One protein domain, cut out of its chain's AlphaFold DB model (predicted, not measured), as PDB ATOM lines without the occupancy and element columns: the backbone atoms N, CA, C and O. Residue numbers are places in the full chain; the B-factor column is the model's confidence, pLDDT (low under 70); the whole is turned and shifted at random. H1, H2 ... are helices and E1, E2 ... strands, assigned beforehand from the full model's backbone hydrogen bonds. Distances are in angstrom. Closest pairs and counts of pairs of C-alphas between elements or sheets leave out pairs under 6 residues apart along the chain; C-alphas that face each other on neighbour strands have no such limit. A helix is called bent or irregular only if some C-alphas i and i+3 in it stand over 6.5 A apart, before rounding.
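This is residues 5 to 158 of the 574 residues of an uncharacterized protein of Bacillus sp. V5-8f (UniProt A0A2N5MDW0). This is a long, loosely built rod: a small three-stranded sheet, E1 E2 E3, makes one end, a cluster of crossed helices, H5 to H8, makes the other, and H3 and H4 lie in the middle. H1 and H2 cross next to the sheet, and the long loop of residues 42 to 61 leads from E3 back to H2, folded on itself by a short antiparallel pairing of residues 49 to 50 with 60 to 61. The printed part has 154 residues, with eight named helices and three named strands in the order H1 E1 E2 E3 H2 H3 H4 H5 H6 H7 H8; the sheet runs E1 E2 E3, antiparallel throughout, and the class is mostly helix. The whole is loose, with a radius of gyration of the C-alphas of 18.7 A, and spans 64 by 28 by 27 A.

Find C-alpha 5 at (67.813, 152.441, 278.666); from there H1, residues 5 to 17, runs 16.7 A to C-alpha 17. It is neither bent nor irregular, but only just: C-alphas 14 and 17 are 6.1 A apart. Read on to the strands E1, residues 22 to 25, E2, residues 28 to 32 and 13.0 A long, and E3, residues 39 to 41. Past the loop, look for H2 at residues 62 to 70, 12.3 A, H3 at residues 77 to 85, 12.2 A, and the short H4 at residues 88 to 91. Then find C-alpha 102 at (60.560, 160.618, 286.047), where H5, residues 102 to 114, begins its 18.4 A. H6 follows at residues 121 to 127, H7 at residues 129 to 139, 15.3 A, and H8 at residues 144 to 151, ending at C-alpha 151 (56.338, 166.038, 294.276).

Start at H1, which touches H2 about perpendicular, at 75 degrees; the closest C-alphas are those of His 13 and Leu 68, 6.7 A apart. H1 is only just on the sheet, with 5 pairs of C-alphas within 10 A, and only grazes it with residues 16 to 17; H2 only grazes it with residues 62 to 69. The strands form a meander, each the antiparallel neighbour of the one before. In the hairpin E1 and E2 look for N 23 and O 30, 3.1 A apart, and in the hairpin E2 and E3 for N 31 and O 40, 2.8 A, both within hydrogen-bond range. H3 is close to H1 but not clearly touching, with the C-alphas of Leu 6 and Ile 77 closest at 6.5 A. H4 is close to H3 but not clearly touching, with the C-alphas of Tyr 83 and Phe 89 closest at 6.3 A. H3 touches H5 at a steep tilt of 57 degrees, the same way; the C-alphas of Val 81 and Tyr 108 are closest, at 6.1 A. With residues 105 to 108 alone, H5 touches H7 at a steep tilt of 47 degrees, opposite ways; Leu 105 and Phe 131 have the closest C-alphas, 7.2 A. H6 and H7 touch only at the corner, with the C-alphas of Arg 125 and Tyr 132 closest at 5.4 A. H7 touches H8 about perpendicular, at 76 degrees, with the C-alphas of Arg 136 and Ser 144 closest at 5.2 A. H5 and H8 are apart. Every O i to N i+4 pair is within hydrogen-bond range in H1, H2, H3, H5, H6, H7 and H8, while H4 is too short for such a pair.

The two C-alphas farthest apart are those of Ala 36 and Asp 157, 64.4 A. The printed part has no cut, and the link from E3 to H2, 20 residues, is long. Look at the B-factor column: the mean pLDDT of the printed part is 86.0, and residues 58 to 59, 93 to 94 and 142 are under 70.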
ATOM      1  N   TYR A   5      67.066 153.636 278.276       89.94
ATOM      2  CA  TYR A   5      67.813 152.441 278.666       89.94
ATOM      3  C   TYR A   5      67.044 151.161 278.325       89.94
ATOM      4  O   TYR A   5      67.643 150.253 277.748       89.94
ATOM      5  N   LEU A   6      65.736 151.111 278.606       91.44
ATOM      6  CA  LEU A   6      64.857 149.995 278.241       91.44
ATOM      7  C   LEU A   6      64.926 149.696 276.738       91.44
ATOM      8  O   LEU A   6      65.160 148.557 276.337       91.44
ATOM      9  N   GLU A   7      64.774 150.724 275.902       89.75
ATOM     10  CA  GLU A   7      64.860 150.577 274.446       89.75
ATOM     11  C   GLU A   7      66.218 150.012 274.019       89.75
ATOM     12  O   GLU A   7      66.297 149.099 273.197       89.75
ATOM     13  N   ARG A   8      67.307 150.533 274.600       87.50
ATOM     14  CA  ARG A   8      68.667 150.086 274.288       87.50
ATOM     15  C   ARG A   8      68.894 148.633 274.700       87.50
ATOM     16  O   ARG A   8      69.421 147.864 273.899       87.50
ATOM     17  N   ILE A   9      68.520 148.249 275.921       88.38
ATOM     18  CA  ILE A   9      68.781 146.902 276.439       88.38
ATOM     19  C   ILE A   9      67.920 145.849 275.730       88.38
ATOM     20  O   ILE A   9      68.429 144.780 275.396       88.38
ATOM     21  N   ASN A  10      66.667 146.173 275.391       90.56
ATOM     22  CA  ASN A  10      65.800 145.288 274.611       90.56
ATOM     23  C   ASN A  10      66.262 145.149 273.158       90.56
ATOM     24  O   ASN A  10      66.212 144.046 272.610       90.56
ATOM     25  N   GLN A  11      66.781 146.218 272.547       88.88
ATOM     26  CA  GLN A  11      67.389 146.111 271.222       88.88
ATOM     27  C   GLN A  11      68.625 145.204 271.251       88.88
ATOM     28  O   GLN A  11      68.769 144.343 270.389       88.88
ATOM     29  N   LEU A  12      69.494 145.342 272.260       88.06
ATOM     30  CA  LEU A  12      70.649 144.453 272.425       88.06
ATOM     31  C   LEU A  12      70.216 143.000 272.658       88.06
ATOM     32  O   LEU A  12      70.781 142.097 272.047       88.06
ATOM     33  N   HIS A  13      69.191 142.765 273.481       90.06
ATOM     34  CA  HIS A  13      68.617 141.435 273.688       90.06
ATOM     35  C   HIS A  13      68.137 140.815 272.364       90.06
ATOM     36  O   HIS A  13      68.535 139.700 272.021       90.06
ATOM     37  N   LYS A  14      67.363 141.563 271.569       90.62
ATOM     38  CA  LYS A  14      66.870 141.132 270.251       90.62
ATOM     39  C   LYS A  14      67.997 140.894 269.241       90.62
ATOM     40  O   LYS A  14      67.929 139.950 268.462       90.62
ATOM     41  N   ASP A  15      69.036 141.723 269.255       87.81
ATOM     42  CA  ASP A  15      70.120 141.668 268.269       87.81
ATOM     43  C   ASP A  15      71.196 140.628 268.586       87.81
ATOM     44  O   ASP A  15      71.947 140.249 267.679       87.81
ATOM     45  N   ILE A  16      71.340 140.244 269.859       88.00
ATOM     46  CA  ILE A  16      72.477 139.466 270.373       88.00
ATOM     47  C   ILE A  16      72.027 138.157 271.022       88.00
ATOM     48  O   ILE A  16      72.576 137.109 270.680       88.00
ATOM     49  N   ILE A  17      71.054 138.209 271.935       89.62
ATOM     50  CA  ILE A  17      70.625 137.049 272.731       89.62
ATOM     51  C   ILE A  17      69.673 136.169 271.927       89.62
ATOM     52  O   ILE A  17      69.967 134.993 271.736       89.62
ATOM     53  N   VAL A  18      68.600 136.744 271.370       87.94
ATOM     54  CA  VAL A  18      67.609 136.001 270.564       87.94
ATOM     55  C   VAL A  18      68.260 135.215 269.411       87.94
ATOM     56  O   VAL A  18      67.947 134.039 269.252       87.94
ATOM     57  N   PRO A  19      69.219 135.771 268.639       87.25
ATOM     58  CA  PRO A  19      69.865 135.041 267.549       87.25
ATOM     59  C   PRO A  19      71.064 134.188 268.011       87.25
ATOM     60  O   PRO A  19      71.842 133.727 267.175       87.25
ATOM     61  N   ASN A  20      71.259 134.019 269.326       87.62
ATOM     62  CA  ASN A  20      72.349 133.265 269.947       87.62
ATOM     63  C   ASN A  20      73.735 133.637 269.382       87.62
ATOM     64  O   ASN A  20      74.456 132.810 268.814       87.62
ATOM     65  N   ARG A  21      74.084 134.927 269.461       87.88
ATOM     66  CA  ARG A  21      75.332 135.466 268.892       87.88
ATOM     67  C   ARG A  21      76.491 135.511 269.867       87.88
ATOM     68  O   ARG A  21      77.605 135.799 269.432       87.88
ATOM     69  N   ILE A  22      76.244 135.278 271.148       90.62
ATOM     70  CA  ILE A  22      77.265 135.335 272.184       90.62
ATOM     71  C   ILE A  22      77.076 134.201 273.183       90.62
ATOM     72  O   ILE A  22      75.947 133.865 273.527       90.62
ATOM     73  N   LYS A  23      78.184 133.640 273.664       89.94
ATOM     74  CA  LYS A  23      78.199 132.713 274.798       89.94
ATOM     75  C   LYS A  23      79.492 132.857 275.594       89.94
ATOM     76  O   LYS A  23      80.482 133.383 275.079       89.94
ATOM     77  N   TYR A  24      79.470 132.384 276.833       88.50
ATOM     78  CA  TYR A  24      80.636 132.320 277.710       88.50
ATOM     79  C   TYR A  24      80.907 130.859 278.064       88.50
ATOM     80  O   TYR A  24      80.043 130.211 278.649       88.50
ATOM     81  N   VAL A  25      82.062 130.335 277.650       87.06
ATOM     82  CA  VAL A  25      82.457 128.926 277.822       87.06
ATOM     83  C   VAL A  25      83.953 128.891 278.138       87.06
ATOM     84  O   VAL A  25      84.712 129.646 277.533       87.06
ATOM     85  N   ASP A  26      84.363 128.074 279.109       85.69
ATOM     86  CA  ASP A  26      85.769 127.863 279.510       85.69
ATOM     87  C   ASP A  26      86.561 129.154 279.772       85.69
ATOM     88  O   ASP A  26      87.692 129.337 279.326       85.69
ATOM     89  N   GLY A  27      85.937 130.110 280.463       83.94
ATOM     90  CA  GLY A  27      86.580 131.387 280.784       83.94
ATOM     91  C   GLY A  27      86.654 132.380 279.616       83.94
ATOM     92  O   GLY A  27      87.128 133.502 279.802       83.94
ATOM     93  N   LYS A  28      86.163 132.015 278.425       88.62
ATOM     94  CA  LYS A  28      86.261 132.823 277.207       88.62
ATOM     95  C   LYS A  28      84.903 133.306 276.718       88.62
ATOM     96  O   LYS A  28      83.907 132.585 276.704       88.62
ATOM     97  N   TRP A  29      84.883 134.553 276.257       89.50
ATOM     98  CA  TRP A  29      83.738 135.120 275.555       89.50
ATOM     99  C   TRP A  29      83.839 134.795 274.072       89.50
ATOM    100  O   TRP A  29      84.852 135.085 273.441       89.50
ATOM    101  N   LEU A  30      82.781 134.225 273.504       90.50
ATOM    102  CA  LEU A  30      82.738 133.826 272.102       90.50
ATOM    103  C   LEU A  30      81.615 134.565 271.384       90.50
ATOM    104  O   LEU A  30      80.501 134.658 271.899       90.50
ATOM    105  N   LYS A  31      81.889 135.048 270.171       90.44
ATOM    106  CA  LYS A  31      80.888 135.594 269.251       90.44
ATOM    107  C   LYS A  31      80.681 134.679 268.052       90.44
ATOM    108  O   LYS A  31      81.631 134.106 267.516       90.44
ATOM    109  N   ARG A  32      79.437 134.595 267.591       87.25
ATOM    110  CA  ARG A  32      79.066 133.845 266.391       87.25
ATOM    111  C   ARG A  32      79.285 134.698 265.145       87.25
ATOM    112  O   ARG A  32      78.730 135.797 265.032       87.25
ATOM    113  N   ASN A  33      80.068 134.193 264.196       80.81
ATOM    114  CA  ASN A  33      80.174 134.782 262.866       80.81
ATOM    115  C   ASN A  33      78.898 134.452 262.075       80.81
ATOM    116  O   ASN A  33      78.619 133.287 261.811       80.81
ATOM    117  N   LYS A  34      78.129 135.477 261.685       73.50
ATOM    118  CA  LYS A  34      76.851 135.293 260.975       73.50
ATOM    119  C   LYS A  34      77.002 134.628 259.602       73.50
ATOM    120  O   LYS A  34      76.091 133.924 259.197       73.50
ATOM    121  N   LYS A  35      78.116 134.858 258.894       76.88
ATOM    122  CA  LYS A  35      78.322 134.345 257.527       76.88
ATOM    123  C   LYS A  35      78.829 132.904 257.515       76.88
ATOM    124  O   LYS A  35      78.374 132.109 256.711       76.88
ATOM    125  N   ALA A  36      79.759 132.581 258.414       77.31
ATOM    126  CA  ALA A  36      80.428 131.278 258.453       77.31
ATOM    127  C   ALA A  36      79.869 130.320 259.524       77.31
ATOM    128  O   ALA A  36      80.326 129.193 259.635       77.31
ATOM    129  N   ASN A  37      78.914 130.768 260.346       80.25
ATOM    130  CA  ASN A  37      78.301 130.002 261.436       80.25
ATOM    131  C   ASN A  37      79.279 129.423 262.490       80.25
ATOM    132  O   ASN A  37      78.923 128.539 263.265       80.25
ATOM    133  N   ILE A  38      80.500 129.954 262.561       87.69
ATOM    134  CA  ILE A  38      81.547 129.538 263.503       87.69
ATOM    135  C   ILE A  38      81.604 130.443 264.739       87.69
ATOM    136  O   ILE A  38      81.275 131.634 264.684       87.69
ATOM    137  N   TRP A  39      82.061 129.880 265.859       90.25
ATOM    138  CA  TRP A  39      82.362 130.626 267.080       90.25
ATOM    139  C   TRP A  39      83.794 131.152 267.037       90.25
ATOM    140  O   TRP A  39      84.726 130.417 266.739       90.25
ATOM    141  N   THR A  40      83.959 132.433 267.348       90.00
ATOM    142  CA  THR A  40      85.262 133.111 267.382       90.00
ATOM    143  C   THR A  40      85.415 133.854 268.696       90.00
ATOM    144  O   THR A  40      84.419 134.301 269.268       90.00
ATOM    145  N   GLU A  41      86.645 133.994 269.183       89.94
ATOM    146  CA  GLU A  41      86.897 134.708 270.430       89.94
ATOM    147  C   GLU A  41      86.491 136.186 270.312       89.94
ATOM    148  O   GLU A  41      86.776 136.886 269.332       89.94
ATOM    149  N   LEU A  42      85.746 136.659 271.307       89.19
ATOM    150  CA  LEU A  42      85.281 138.029 271.385       89.19
ATOM    151  C   LEU A  42      86.414 138.905 271.921       89.19
ATOM    152  O   LEU A  42      86.688 138.918 273.116       89.19
ATOM    153  N   LYS A  43      87.023 139.708 271.045       88.19
ATOM    154  CA  LYS A  43      88.004 140.719 271.465       88.19
ATOM    155  C   LYS A  43      87.346 141.758 272.381       88.19
ATOM    156  O   LYS A  43      86.360 142.379 271.970       88.19
ATOM    157  N   VAL A  44      87.908 141.938 273.576       87.56
ATOM    158  CA  VAL A  44      87.559 142.984 274.551       87.56
ATOM    159  C   VAL A  44      88.608 144.090 274.448       87.56
ATOM    160  O   VAL A  44      89.804 143.818 274.487       87.56
ATOM    161  N   TYR A  45      88.170 145.330 274.268       86.12
ATOM    162  CA  TYR A  45      89.040 146.501 274.211       86.12
ATOM    163  C   TYR A  45      89.301 147.055 275.617       86.12
ATOM    164  O   TYR A  45      88.508 146.834 276.531       86.12
ATOM    165  N   ASN A  46      90.364 147.851 275.775       82.88
ATOM    166  CA  ASN A  46      90.732 148.476 277.056       82.88
ATOM    167  C   ASN A  46      89.611 149.348 277.656       82.88
ATOM    168  O   ASN A  46      89.540 149.512 278.867       82.88
ATOM    169  N   SER A  47      88.699 149.865 276.825       80.56
ATOM    170  CA  SER A  47      87.509 150.614 277.252       80.56
ATOM    171  C   SER A  47      86.396 149.741 277.859       80.56
ATOM    172  O   SER A  47      85.344 150.256 278.231       80.56
ATOM    173  N   GLY A  48      86.566 148.414 277.907       82.25
ATOM    174  CA  GLY A  48      85.530 147.454 278.303       82.25
ATOM    175  C   GLY A  48      84.484 147.177 277.215       82.25
ATOM    176  O   GLY A  48      83.575 146.365 277.420       82.25
ATOM    177  N   GLN A  49      84.600 147.829 276.055       86.56
ATOM    178  CA  GLN A  49      83.800 147.536 274.870       86.56
ATOM    179  C   GLN A  49      84.258 146.235 274.215       86.56
ATOM    180  O   GLN A  49      85.409 145.823 274.344       86.56
ATOM    181  N   VAL A  50      83.364 145.589 273.478       86.56
ATOM    182  CA  VAL A  50      83.648 144.328 272.795       86.56
ATOM    183  C   VAL A  50      83.487 144.451 271.288       86.56
ATOM    184  O   VAL A  50      82.699 145.252 270.790       86.56
ATOM    185  N   SER A  51      84.197 143.602 270.547       82.81
ATOM    186  CA  SER A  51      84.119 143.495 269.084       82.81
ATOM    187  C   SER A  51      82.825 142.817 268.588       82.81
ATOM    188  O   SER A  51      82.863 141.873 267.790       82.81
ATOM    189  N   LEU A  52      81.665 143.282 269.062       84.44
ATOM    190  CA  LEU A  52      80.345 142.773 268.703       84.44
ATOM    191  C   LEU A  52      79.446 143.903 268.196       84.44
ATOM    192  O   LEU A  52      78.983 144.739 268.967       84.44
ATOM    193  N   SER A  53      79.147 143.877 266.899       76.81
ATOM    194  CA  SER A  53      78.234 144.829 266.269       76.81
ATOM    195  C   SER A  53      76.760 144.468 266.478       76.81
ATOM    196  O   SER A  53      76.365 143.292 266.465       76.81
ATOM    197  N   HIS A  54      75.930 145.494 266.616       79.69
ATOM    198  CA  HIS A  54      74.471 145.425 266.713       79.69
ATOM    199  C   HIS A  54      73.839 146.490 265.798       79.69
ATOM    200  O   HIS A  54      74.551 147.266 265.165       79.69
ATOM    201  N   SER A  55      72.509 146.532 265.699       75.62
ATOM    202  CA  SER A  55      71.786 147.414 264.759       75.62
ATOM    203  C   SER A  55      72.057 148.916 264.940       75.62
ATOM    204  O   SER A  55      71.792 149.694 264.032       75.62
ATOM    205  N   ARG A  56      72.603 149.328 266.091       70.25
ATOM    206  CA  ARG A  56      72.904 150.729 266.430       70.25
ATOM    207  C   ARG A  56      74.407 151.069 266.403       70.25
ATOM    208  O   ARG A  56      74.762 152.168 266.812       70.25
ATOM    209  N   GLY A  57      75.288 150.157 265.969       73.56
ATOM    210  CA  GLY A  57      76.734 150.412 265.855       73.56
ATOM    211  C   GLY A  57      77.645 149.245 266.268       73.56
ATOM    212  O   GLY A  57      77.233 148.084 266.314       73.56
ATOM    213  N   THR A  58      78.918 149.552 266.542       60.69
ATOM    214  CA  THR A  58      79.995 148.571 266.802       60.69
ATOM    215  C   THR A  58      80.395 148.409 268.273       60.69
ATOM    216  O   THR A  58      81.224 147.548 268.562       60.69
ATOM    217  N   ALA A  59      79.822 149.182 269.203       63.50
ATOM    218  CA  ALA A  59      80.275 149.233 270.595       63.50
ATOM    219  C   ALA A  59      79.201 148.767 271.598       63.50
ATOM    220  O   ALA A  59      78.356 149.545 272.037       63.50
ATOM    221  N   THR A  60      79.299 147.508 272.032       80.75
ATOM    222  CA  THR A  60      78.612 146.987 273.229       80.75
ATOM    223  C   THR A  60      79.629 146.819 274.355       80.75
ATOM    224  O   THR A  60      80.745 146.375 274.093       80.75
ATOM    225  N   TYR A  61      79.279 147.119 275.609       85.44
ATOM    226  CA  TYR A  61      80.169 146.834 276.742       85.44
ATOM    227  C   TYR A  61      80.009 145.398 277.237       85.44
ATOM    228  O   TYR A  61      78.902 144.855 277.302       85.44
ATOM    229  N   LEU A  62      81.121 144.799 277.664       86.81
ATOM    230  CA  LEU A  62      81.147 143.455 278.238       86.81
ATOM    231  C   LEU A  62      80.217 143.326 279.459       86.81
ATOM    232  O   LEU A  62      79.616 142.277 279.678       86.81
ATOM    233  N   SER A  63      80.057 144.401 280.233       86.00
ATOM    234  CA  SER A  63      79.130 144.481 281.368       86.00
ATOM    235  C   SER A  63      77.668 144.258 280.968       86.00
ATOM    236  O   SER A  63      76.962 143.538 281.670       86.00
ATOM    237  N   HIS A  64      77.202 144.812 279.838       85.94
ATOM    238  CA  HIS A  64      75.827 144.577 279.372       85.94
ATOM    239  C   HIS A  64      75.651 143.152 278.896       85.94
ATOM    240  O   HIS A  64      74.615 142.566 279.156       85.94
ATOM    241  N   LEU A  65      76.656 142.571 278.248       87.06
ATOM    242  CA  LEU A  65      76.595 141.173 277.822       87.06
ATOM    243  C   LEU A  65      76.514 140.224 279.019       87.06
ATOM    244  O   LEU A  65      75.709 139.297 279.013       87.06
ATOM    245  N   LYS A  66      77.295 140.496 280.072       87.81
ATOM    246  CA  LYS A  66      77.200 139.794 281.360       87.81
ATOM    247  C   LYS A  66      75.804 139.913 281.964       87.81
ATOM    248  O   LYS A  66      75.261 138.906 282.406       87.81
ATOM    249  N   PHE A  67      75.234 141.116 281.964       89.12
ATOM    250  CA  PHE A  67      73.879 141.345 282.458       89.12
ATOM    251  C   PHE A  67      72.833 140.580 281.628       89.12
ATOM    252  O   PHE A  67      72.021 139.865 282.207       89.12
ATOM    253  N   LEU A  68      72.902 140.677 280.297       88.25
ATOM    254  CA  LEU A  68      71.969 140.055 279.354       88.25
ATOM    255  C   LEU A  68      71.983 138.521 279.412       88.25
ATOM    256  O   LEU A  68      70.937 137.903 279.279       88.25
ATOM    257  N   LEU A  69      73.151 137.900 279.607       86.81
ATOM    258  CA  LEU A  69      73.253 136.440 279.744       86.81
ATOM    259  C   LEU A  69      72.810 135.929 281.118       86.81
ATOM    260  O   LEU A  69      72.414 134.776 281.233       86.81
ATOM    261  N   ARG A  70      72.919 136.753 282.166       86.25
ATOM    262  CA  ARG A  70      72.538 136.363 283.533       86.25
ATOM    263  C   ARG A  70      71.077 136.645 283.867       86.25
ATOM    264  O   ARG A  70      70.577 136.083 284.832       86.25
ATOM    265  N   ASN A  71      70.415 137.514 283.109       86.56
ATOM    266  CA  ASN A  71      69.044 137.934 283.372       86.56
ATOM    267  C   ASN A  71      68.221 137.771 282.098       86.56
ATOM    268  O   ASN A  71      68.497 138.449 281.110       86.56
ATOM    269  N   ASN A  72      67.203 136.916 282.122       81.44
ATOM    270  CA  ASN A  72      66.370 136.661 280.947       81.44
ATOM    271  C   ASN A  72      65.555 137.907 280.565       81.44
ATOM    272  O   ASN A  72      64.959 138.550 281.431       81.44
ATOM    273  N   GLY A  73      65.548 138.240 279.272       83.62
ATOM    274  CA  GLY A  73      64.670 139.250 278.679       83.62
ATOM    275  C   GLY A  73      63.531 138.617 277.857       83.62
ATOM    276  O   GLY A  73      63.381 137.395 277.862       83.62
ATOM    277  N   PRO A  74      62.748 139.419 277.106       87.81
ATOM    278  CA  PRO A  74      62.815 140.880 277.027       87.81
ATOM    279  C   PRO A  74      62.449 141.542 278.360       87.81
ATOM    280  O   PRO A  74      61.713 140.981 279.164       87.81
ATOM    281  N   TYR A  75      62.988 142.734 278.594       92.25
ATOM    282  CA  TYR A  75      62.848 143.445 279.858       92.25
ATOM    283  C   TYR A  75      61.658 144.402 279.842       92.25
ATOM    284  O   TYR A  75      61.389 145.049 278.826       92.25
ATOM    285  N   THR A  76      61.015 144.562 280.995       93.69
ATOM    286  CA  THR A  76      60.074 145.652 281.293       93.69
ATOM    287  C   THR A  76      60.732 146.709 282.185       93.69
ATOM    288  O   THR A  76      61.735 146.435 282.848       93.69
ATOM    289  N   ILE A  77      60.174 147.926 282.241       93.06
ATOM    290  CA  ILE A  77      60.679 148.982 283.143       93.06
ATOM    291  C   ILE A  77      60.668 148.493 284.595       93.06
ATOM    292  O   ILE A  77      61.659 148.647 285.306       93.06
ATOM    293  N   GLU A  78      59.591 147.824 285.009       93.12
ATOM    294  CA  GLU A  78      59.447 147.284 286.360       93.12
ATOM    295  C   GLU A  78      60.552 146.280 286.717       93.12
ATOM    296  O   GLU A  78      61.145 146.357 287.796       93.12
ATOM    297  N   GLN A  79      60.887 145.367 285.802       93.06
ATOM    298  CA  GLN A  79      61.987 144.421 285.998       93.06
ATOM    299  C   GLN A  79      63.327 145.146 286.156       93.06
ATOM    300  O   GLN A  79      64.107 144.817 287.047       93.06
ATOM    301  N   LEU A  80      63.594 146.168 285.339       92.50
ATOM    302  CA  LEU A  80      64.840 146.934 285.422       92.50
ATOM    303  C   LEU A  80      64.931 147.754 286.719       92.50
ATOM    304  O   LEU A  80      66.002 147.812 287.323       92.50
ATOM    305  N   VAL A  81      63.821 148.326 287.194       94.12
ATOM    306  CA  VAL A  81      63.749 149.006 288.499       94.12
ATOM    307  C   VAL A  81      63.975 148.018 289.645       94.12
ATOM    308  O   VAL A  81      64.739 148.319 290.560       94.12
ATOM    309  N   ASN A  82      63.396 146.815 289.573       93.00
ATOM    310  CA  ASN A  82      63.660 145.734 290.528       93.00
ATOM    311  C   ASN A  82      65.147 145.356 290.578       93.00
ATOM    312  O   ASN A  82      65.718 145.234 291.661       93.00
ATOM    313  N   TYR A  83      65.790 145.203 289.419       92.00
ATOM    314  CA  TYR A  83      67.218 144.906 289.346       92.00
ATOM    315  C   TYR A  83      68.082 146.051 289.888       92.00
ATOM    316  O   TYR A  83      69.055 145.798 290.598       92.00
ATOM    317  N   MET A  84      67.719 147.309 289.622       90.81
ATOM    318  CA  MET A  84      68.403 148.466 290.205       90.81
ATOM    319  C   MET A  84      68.250 148.497 291.734       90.81
ATOM    320  O   MET A  84      69.226 148.732 292.444       90.81
ATOM    321  N   TYR A  85      67.046 148.234 292.254       92.94
ATOM    322  CA  TYR A  85      66.759 148.228 293.693       92.94
ATOM    323  C   TYR A  85      67.542 147.135 294.430       92.94
ATOM    324  O   TYR A  85      68.181 147.411 295.440       92.94
ATOM    325  N   LYS A  86      67.595 145.923 293.864       89.88
ATOM    326  CA  LYS A  86      68.375 144.791 294.396       89.88
ATOM    327  C   LYS A  86      69.895 144.941 294.217       89.88
ATOM    328  O   LYS A  86      70.648 144.041 294.580       89.88
ATOM    329  N   GLY A  87      70.357 146.041 293.616       85.94
ATOM    330  CA  GLY A  87      71.773 146.281 293.343       85.94
ATOM    331  C   GLY A  87      72.366 145.373 292.262       85.94
ATOM    332  O   GLY A  87      73.586 145.332 292.114       85.94
ATOM    333  N   GLU A  88      71.545 144.671 291.472       87.00
ATOM    334  CA  GLU A  88      72.024 143.812 290.379       87.00
ATOM    335  C   GLU A  88      72.823 144.621 289.361       87.00
ATOM    336  O   GLU A  88      73.882 144.188 288.925       87.00
ATOM    337  N   PHE A  89      72.395 145.845 289.043       85.25
ATOM    338  CA  PHE A  89      73.124 146.702 288.101       85.25
ATOM    339  C   PHE A  89      74.513 147.089 288.625       85.25
ATOM    340  O   PHE A  89      75.442 147.215 287.835       85.25
ATOM    341  N   HIS A  90      74.701 147.218 289.940       76.69
ATOM    342  CA  HIS A  90      76.011 147.528 290.520       76.69
ATOM    343  C   HIS A  90      77.002 146.361 290.392       76.69
ATOM    344  O   HIS A  90      78.209 146.590 290.331       76.69
ATOM    345  N   LYS A  91      76.515 145.116 290.267       80.56
ATOM    346  CA  LYS A  91      77.355 143.937 289.977       80.56
ATOM    347  C   LYS A  91      77.925 143.971 288.555       80.56
ATOM    348  O   LYS A  91      78.917 143.303 288.262       80.56
ATOM    349  N   PHE A  92      77.312 144.754 287.670       74.06
ATOM    350  CA  PHE A  92      77.696 144.907 286.274       74.06
ATOM    351  C   PHE A  92      78.021 146.381 286.022       74.06
ATOM    352  O   PHE A  92      77.160 147.108 285.545       74.06
ATOM    353  N   TYR A  93      79.247 146.821 286.347       62.75
ATOM    354  CA  TYR A  93      79.773 148.186 286.124       62.75
ATOM    355  C   TYR A  93      79.635 148.642 284.661       62.75
ATOM    356  O   TYR A  93      80.583 148.615 283.879       62.75
ATOM    357  N   GLY A  94      78.423 149.008 284.269       62.81
ATOM    358  CA  GLY A  94      78.026 149.195 282.891       62.81
ATOM    359  C   GLY A  94      77.362 150.537 282.658       62.81
ATOM    360  O   GLY A  94      76.981 151.269 283.567       62.81
ATOM    361  N   TRP A  95      77.209 150.845 281.379       70.44
ATOM    362  CA  TRP A  95      76.529 152.033 280.877       70.44
ATOM    363  C   TRP A  95      75.015 151.981 281.161       70.44
ATOM    364  O   TRP A  95      74.222 151.524 280.332       70.44
ATOM    365  N   VAL A  96      74.616 152.453 282.345       81.56
ATOM    366  CA  VAL A  96      73.213 152.620 282.792       81.56
ATOM    367  C   VAL A  96      72.638 154.001 282.449       81.56
ATOM    368  O   VAL A  96      71.598 154.413 282.955       81.56
ATOM    369  N   GLU A  97      73.317 154.755 281.585       82.81
ATOM    370  CA  GLU A  97      72.870 156.086 281.178       82.81
ATOM    371  C   GLU A  97      71.520 156.027 280.457       82.81
ATOM    372  O   GLU A  97      71.302 155.171 279.595       82.81
ATOM    373  N   GLY A  98      70.625 156.954 280.795       85.06
ATOM    374  CA  GLY A  98      69.256 156.974 280.283       85.06
ATOM    375  C   GLY A  98      68.304 156.021 281.008       85.06
ATOM    376  O   GLY A  98      67.177 155.877 280.548       85.06
ATOM    377  N   PHE A  99      68.744 155.374 282.099       91.38
ATOM    378  CA  PHE A  99      67.858 154.615 282.985       91.38
ATOM    379  C   PHE A  99      66.980 155.544 283.814       91.38
ATOM    380  O   PHE A  99      65.775 155.360 283.830       91.38
ATOM    381  N   TRP A 100      67.578 156.544 284.467       92.44
ATOM    382  CA  TRP A 100      66.845 157.460 285.334       92.44
ATOM    383  C   TRP A 100      66.056 158.497 284.531       92.44
ATOM    384  O   TRP A 100      66.633 159.347 283.850       92.44
ATOM    385  N   ASP A 101      64.743 158.446 284.679       90.88
ATOM    386  CA  ASP A 101      63.745 159.411 284.230       90.88
ATOM    387  C   ASP A 101      62.665 159.567 285.319       90.88
ATOM    388  O   ASP A 101      62.777 158.996 286.406       90.88
ATOM    389  N   LYS A 102      61.625 160.371 285.060       88.56
ATOM    390  CA  LYS A 102      60.560 160.618 286.047       88.56
ATOM    391  C   LYS A 102      59.843 159.326 286.463       88.56
ATOM    392  O   LYS A 102      59.528 159.161 287.638       88.56
ATOM    393  N   GLU A 103      59.602 158.429 285.510       91.31
ATOM    394  CA  GLU A 103      58.876 157.174 285.715       91.31
ATOM    395  C   GLU A 103      59.685 156.201 286.579       91.31
ATOM    396  O   GLU A 103      59.218 155.751 287.623       91.31
ATOM    397  N   THR A 104      60.938 155.940 286.213       93.50
ATOM    398  CA  THR A 104      61.827 155.041 286.965       93.50
ATOM    399  C   THR A 104      62.187 155.575 288.348       93.50
ATOM    400  O   THR A 104      62.325 154.779 289.276       93.50
ATOM    401  N   LEU A 105      62.301 156.899 288.527       92.75
ATOM    402  CA  LEU A 105      62.470 157.508 289.851       92.75
ATOM    403  C   LEU A 105      61.246 157.267 290.738       92.75
ATOM    404  O   LEU A 105      61.417 156.857 291.884       92.75
ATOM    405  N   LEU A 106      60.034 157.465 290.210       93.69
ATOM    406  CA  LEU A 106      58.791 157.201 290.939       93.69
ATOM    407  C   LEU A 106      58.665 155.716 291.305       93.69
ATOM    408  O   LEU A 106      58.408 155.385 292.459       93.69
ATOM    409  N   MET A 107      58.907 154.811 290.356       95.62
ATOM    410  CA  MET A 107      58.843 153.370 290.616       95.62
ATOM    411  C   MET A 107      59.881 152.925 291.653       95.62
ATOM    412  O   MET A 107      59.577 152.112 292.523       95.62
ATOM    413  N   TYR A 108      61.106 153.461 291.593       96.19
ATOM    414  CA  TYR A 108      62.138 153.165 292.589       96.19
ATOM    415  C   TYR A 108      61.753 153.708 293.971       96.19
ATOM    416  O   TYR A 108      61.942 153.029 294.976       96.19
ATOM    417  N   PHE A 109      61.181 154.911 294.022       95.50
ATOM    418  CA  PHE A 109      60.691 155.515 295.256       95.50
ATOM    419  C   PHE A 109      59.557 154.710 295.896       95.50
ATOM    420  O   PHE A 109      59.604 154.436 297.093       95.50
ATOM    421  N   ASN A 110      58.603 154.233 295.098       95.44
ATOM    422  CA  ASN A 110      57.550 153.342 295.583       95.44
ATOM    423  C   ASN A 110      58.129 152.046 296.155       95.44
ATOM    424  O   ASN A 110      57.698 151.618 297.218       95.44
ATOM    425  N   LYS A 111      59.185 151.482 295.552       95.25
ATOM    426  CA  LYS A 111      59.880 150.324 296.142       95.25
ATOM    427  C   LYS A 111      60.532 150.626 297.481       95.25
ATOM    428  O   LYS A 111      60.491 149.774 298.365       95.25
ATOM    429  N   LEU A 112      61.126 151.808 297.648       94.62
ATOM    430  CA  LEU A 112      61.650 152.224 298.951       94.62
ATOM    431  C   LEU A 112      60.526 152.231 299.998       94.62
ATOM    432  O   LEU A 112      60.715 151.685 301.081       94.62
ATOM    433  N   LYS A 113      59.342 152.750 299.647       93.00
ATOM    434  CA  LYS A 113      58.161 152.760 300.525       93.00
ATOM    435  C   LYS A 113      57.622 151.363 300.828       93.00
ATOM    436  O   LYS A 113      57.448 151.028 301.992       93.00
ATOM    437  N   GLU A 114      57.402 150.542 299.805       93.56
ATOM    438  CA  GLU A 114      56.897 149.164 299.931       93.56
ATOM    439  C   GLU A 114      57.765 148.307 300.860       93.56
ATOM    440  O   GLU A 114      57.260 147.435 301.560       93.56
ATOM    441  N   ASN A 115      59.073 148.570 300.884       92.44
ATOM    442  CA  ASN A 115      60.035 147.845 301.710       92.44
ATOM    443  C   ASN A 115      60.366 148.573 303.027       92.44
ATOM    444  O   ASN A 115      61.337 148.208 303.686       92.44
ATOM    445  N   ASN A 116      59.590 149.594 303.415       87.38
ATOM    446  CA  ASN A 116      59.782 150.390 304.635       87.38
ATOM    447  C   ASN A 116      61.209 150.947 304.798       87.38
ATOM    448  O   ASN A 116      61.752 151.019 305.903       87.38
ATOM    449  N   VAL A 117      61.841 151.329 303.689       89.06
ATOM    450  CA  VAL A 117      63.182 151.906 303.702       89.06
ATOM    451  C   VAL A 117      63.110 153.350 304.210       89.06
ATOM    452  O   VAL A 117      62.272 154.116 303.726       89.06
ATOM    453  N   PRO A 118      63.991 153.774 305.135       85.50
ATOM    454  CA  PRO A 118      64.023 155.158 305.589       85.50
ATOM    455  C   PRO A 118      64.249 156.146 304.436       85.50
ATOM    456  O   PRO A 118      65.202 156.025 303.669       85.50
ATOM    457  N   LEU A 119      63.378 157.153 304.335       89.19
ATOM    458  CA  LEU A 119      63.370 158.107 303.221       89.19
ATOM    459  C   LEU A 119      64.133 159.413 303.504       89.19
ATOM    460  O   LEU A 119      64.202 160.275 302.629       89.19
ATOM    461  N   TYR A 120      64.705 159.591 304.700       83.25
ATOM    462  CA  TYR A 120      65.435 160.818 305.026       83.25
ATOM    463  C   TYR A 120      66.697 160.974 304.172       83.25
ATOM    464  O   TYR A 120      67.397 160.007 303.856       83.25
ATOM    465  N   GLU A 121      67.011 162.222 303.814       84.75
ATOM    466  CA  GLU A 121      68.002 162.555 302.785       84.75
ATOM    467  C   GLU A 121      69.381 161.923 303.031       84.75
ATOM    468  O   GLU A 121      70.012 161.434 302.093       84.75
ATOM    469  N   VAL A 122      69.839 161.897 304.288       78.62
ATOM    470  CA  VAL A 122      71.134 161.305 304.664       78.62
ATOM    471  C   VAL A 122      71.162 159.809 304.354       78.62
ATOM    472  O   VAL A 122      72.079 159.348 303.678       78.62
ATOM    473  N   TYR A 123      70.134 159.058 304.761       81.38
ATOM    474  CA  TYR A 123      70.065 157.620 304.504       81.38
ATOM    475  C   TYR A 123      70.045 157.317 303.011       81.38
ATOM    476  O   TYR A 123      70.768 156.441 302.538       81.38
ATOM    477  N   ILE A 124      69.242 158.065 302.256       90.44
ATOM    478  CA  ILE A 124      69.073 157.860 300.819       90.44
ATOM    479  C   ILE A 124      70.344 158.219 300.052       90.44
ATOM    480  O   ILE A 124      70.726 157.508 299.122       90.44
ATOM    481  N   ARG A 125      71.046 159.279 300.455       86.69
ATOM    482  CA  ARG A 125      72.345 159.638 299.884       86.69
ATOM    483  C   ARG A 125      73.382 158.537 300.096       86.69
ATOM    484  O   ARG A 125      74.122 158.234 299.157       86.69
ATOM    485  N   ASP A 126      73.418 157.961 301.293       76.06
ATOM    486  CA  ASP A 126      74.487 157.054 301.707       76.06
ATOM    487  C   ASP A 126      74.220 155.606 301.241       76.06
ATOM    488  O   ASP A 126      75.151 154.918 300.825       76.06
ATOM    489  N   ASN A 127      72.954 155.169 301.195       83.56
ATOM    490  CA  ASN A 127      72.568 153.790 300.848       83.56
ATOM    491  C   ASN A 127      71.988 153.643 299.429       83.56
ATOM    492  O   ASN A 127      72.141 152.602 298.795       83.56
ATOM    493  N   HIS A 128      71.372 154.696 298.883       90.44
ATOM    494  CA  HIS A 128      70.741 154.706 297.555       90.44
ATOM    495  C   HIS A 128      71.341 155.803 296.661       90.44
ATOM    496  O   HIS A 128      70.647 156.520 295.935       90.44
ATOM    497  N   GLY A 129      72.671 155.935 296.684       88.38
ATOM    498  CA  GLY A 129      73.383 157.066 296.084       88.38
ATOM    499  C   GLY A 129      73.139 157.290 294.584       88.38
ATOM    500  O   GLY A 129      73.135 158.439 294.136       88.38
ATOM    501  N   ALA A 130      72.915 156.239 293.786       88.75
ATOM    502  CA  ALA A 130      72.583 156.380 292.361       88.75
ATOM    503  C   ALA A 130      71.216 157.057 292.152       88.75
ATOM    504  O   ALA A 130      71.109 157.980 291.342       88.75
ATOM    505  N   PHE A 131      70.218 156.646 292.939       93.00
ATOM    506  CA  PHE A 131      68.892 157.256 292.988       93.00
ATOM    507  C   PHE A 131      68.983 158.710 293.474       93.00
ATOM    508  O   PHE A 131      68.557 159.614 292.760       93.00
ATOM    509  N   TYR A 132      69.668 158.973 294.594       92.44
ATOM    510  CA  TYR A 132      69.856 160.337 295.115       92.44
ATOM    511  C   TYR A 132      70.502 161.288 294.091       92.44
ATOM    512  O   TYR A 132      70.029 162.406 293.863       92.44
ATOM    513  N   LYS A 133      71.579 160.845 293.424       90.88
ATOM    514  CA  LYS A 133      72.262 161.627 292.379       90.88
ATOM    515  C   LYS A 133      71.341 161.908 291.190       90.88
ATOM    516  O   LYS A 133      71.399 163.008 290.638       90.88
ATOM    517  N   ALA A 134      70.511 160.943 290.796       90.50
ATOM    518  CA  ALA A 134      69.538 161.111 289.723       90.50
ATOM    519  C   ALA A 134      68.450 162.128 290.095       90.50
ATOM    520  O   ALA A 134      68.227 163.076 289.338       90.50
ATOM    521  N   THR A 135      67.877 162.024 291.298       90.62
ATOM    522  CA  THR A 135      66.923 163.001 291.838       90.62
ATOM    523  C   THR A 135      67.520 164.409 291.859       90.62
ATOM    524  O   THR A 135      66.917 165.362 291.365       90.62
ATOM    525  N   ARG A 136      68.762 164.557 292.338       89.94
ATOM    526  CA  ARG A 136      69.454 165.855 292.371       89.94
ATOM    527  C   ARG A 136      69.640 166.467 290.980       89.94
ATOM    528  O   ARG A 136      69.445 167.671 290.816       89.94
ATOM    529  N   ARG A 137      70.002 165.656 289.980       87.88
ATOM    530  CA  ARG A 137      70.160 166.107 288.583       87.88
ATOM    531  C   ARG A 137      68.840 166.566 287.969       87.88
ATOM    532  O   ARG A 137      68.852 167.528 287.207       87.88
ATOM    533  N   MET A 138      67.737 165.895 288.296       85.69
ATOM    534  CA  MET A 138      66.417 166.220 287.760       85.69
ATOM    535  C   MET A 138      65.851 167.517 288.360       85.69
ATOM    536  O   MET A 138      65.333 168.348 287.624       85.69
ATOM    537  N   TYR A 139      66.014 167.728 289.669       83.56
ATOM    538  CA  TYR A 139      65.378 168.839 290.390       83.56
ATOM    539  C   TYR A 139      66.210 170.134 290.470       83.56
ATOM    540  O   TYR A 139      65.689 171.136 290.945       83.56
ATOM    541  N   LYS A 140      67.484 170.138 290.032       76.56
ATOM    542  CA  LYS A 140      68.395 171.305 289.835       76.56
ATOM    543  C   LYS A 140      68.298 172.485 290.843       76.56
ATOM    544  O   LYS A 140      68.569 173.626 290.483       76.56
ATOM    545  N   GLN A 141      67.967 172.242 292.111       75.00
ATOM    546  CA  GLN A 141      67.813 173.272 293.154       75.00
ATOM    547  C   GLN A 141      68.698 172.970 294.374       75.00
ATOM    548  O   GLN A 141      69.044 171.815 294.622       75.00
ATOM    549  N   LYS A 142      69.018 173.993 295.192       62.28
ATOM    550  CA  LYS A 142      69.758 173.836 296.472       62.28
ATOM    551  C   LYS A 142      69.096 172.834 297.437       62.28
ATOM    552  O   LYS A 142      69.789 172.289 298.285       62.28
ATOM    553  N   LYS A 143      67.786 172.584 297.297       71.38
ATOM    554  CA  LYS A 143      67.001 171.606 298.072       71.38
ATOM    555  C   LYS A 143      66.325 170.567 297.163       71.38
ATOM    556  O   LYS A 143      65.142 170.279 297.306       71.38
ATOM    557  N   SER A 144      67.071 170.026 296.200       82.25
ATOM    558  CA  SER A 144      66.543 169.138 295.155       82.25
ATOM    559  C   SER A 144      65.802 167.904 295.683       82.25
ATOM    560  O   SER A 144      64.777 167.536 295.124       82.25
ATOM    561  N   TYR A 145      66.294 167.272 296.755       86.19
ATOM    562  CA  TYR A 145      65.655 166.076 297.319       86.19
ATOM    563  C   TYR A 145      64.376 166.413 298.095       86.19
ATOM    564  O   TYR A 145      63.369 165.727 297.971       86.19
ATOM    565  N   ARG A 146      64.373 167.544 298.809       86.38
ATOM    566  CA  ARG A 146      63.178 168.085 299.467       86.38
ATOM    567  C   ARG A 146      62.054 168.374 298.468       86.38
ATOM    568  O   ARG A 146      60.906 168.048 298.741       86.38
ATOM    569  N   SER A 147      62.378 168.994 297.330       87.50
ATOM    570  CA  SER A 147      61.402 169.261 296.264       87.50
ATOM    571  C   SER A 147      60.871 167.962 295.655       87.50
ATOM    572  O   SER A 147      59.673 167.844 295.435       87.50
ATOM    573  N   PHE A 148      61.735 166.961 295.473       91.06
ATOM    574  CA  PHE A 148      61.315 165.630 295.044       91.06
ATOM    575  C   PHE A 148      60.337 164.967 296.021       91.06
ATOM    576  O   PHE A 148      59.302 164.485 295.584       91.06
ATOM    577  N   LEU A 149      60.614 164.983 297.330       90.50
ATOM    578  CA  LEU A 149      59.703 164.416 298.332       90.50
ATOM    579  C   LEU A 149      58.308 165.058 298.262       90.50
ATOM    580  O   LEU A 149      57.314 164.340 298.256       90.50
ATOM    581  N   LYS A 150      58.240 166.388 298.101       89.25
ATOM    582  CA  LYS A 150      56.963 167.098 297.910       89.25
ATOM    583  C   LYS A 150      56.220 166.638 296.659       89.25
ATOM    584  O   LYS A 150      55.020 166.393 296.727       89.25
ATOM    585  N   ASP A 151      56.923 166.505 295.537       88.81
ATOM    586  CA  ASP A 151      56.338 166.038 294.276       88.81
ATOM    587  C   ASP A 151      55.812 164.598 294.367       88.81
ATOM    588  O   ASP A 151      54.892 164.237 293.636       88.81
ATOM    589  N   MET A 152      56.393 163.775 295.243       89.81
ATOM    590  CA  MET A 152      55.936 162.407 295.508       89.81
ATOM    591  C   MET A 152      54.812 162.336 296.559       89.81
ATOM    592  O   MET A 152      54.366 161.240 296.891       89.81
ATOM    593  N   GLY A 153      54.345 163.478 297.080       87.81
ATOM    594  CA  GLY A 153      53.283 163.548 298.087       87.81
ATOM    595  C   GLY A 153      53.742 163.295 299.525       87.81
ATOM    596  O   GLY A 153      52.899 163.122 300.399       87.81
ATOM    597  N   GLU A 154      55.050 163.284 299.790       88.19
ATOM    598  CA  GLU A 154      55.588 163.183 301.148       88.19
ATOM    599  C   GLU A 154      55.775 164.556 301.787       88.19
ATOM    600  O   GLU A 154      56.134 165.534 301.120       88.19
ATOM    601  N   ASN A 155      55.638 164.614 303.113       84.00
ATOM    602  CA  ASN A 155      56.051 165.775 303.887       84.00
ATOM    603  C   ASN A 155      57.564 165.694 304.172       84.00
ATOM    604  O   ASN A 155      57.992 164.883 304.996       84.00
ATOM    605  N   PRO A 156      58.409 166.542 303.549       80.50
ATOM    606  CA  PRO A 156      59.851 166.451 303.740       80.50
ATOM    607  C   PRO A 156      60.288 166.742 305.176       80.50
ATOM    608  O   PRO A 156      61.347 166.273 305.580       80.50
ATOM    609  N   ASP A 157      59.507 167.525 305.927       73.31
ATOM    610  CA  ASP A 157      59.819 167.868 307.318       73.31
ATOM    611  C   ASP A 157      59.568 166.694 308.270       73.31
ATOM    612  O   ASP A 157      60.306 166.527 309.242       73.31
ATOM    613  N   GLU A 158      58.571 165.859 307.965       75.75
ATOM    614  CA  GLU A 158      58.314 164.597 308.669       75.75
ATOM    615  C   GLU A 158      59.349 163.544 308.274       75.75
ATOM    616  O   GLU A 158      59.977 162.942 309.142       75.75
TER     617      GLU A 158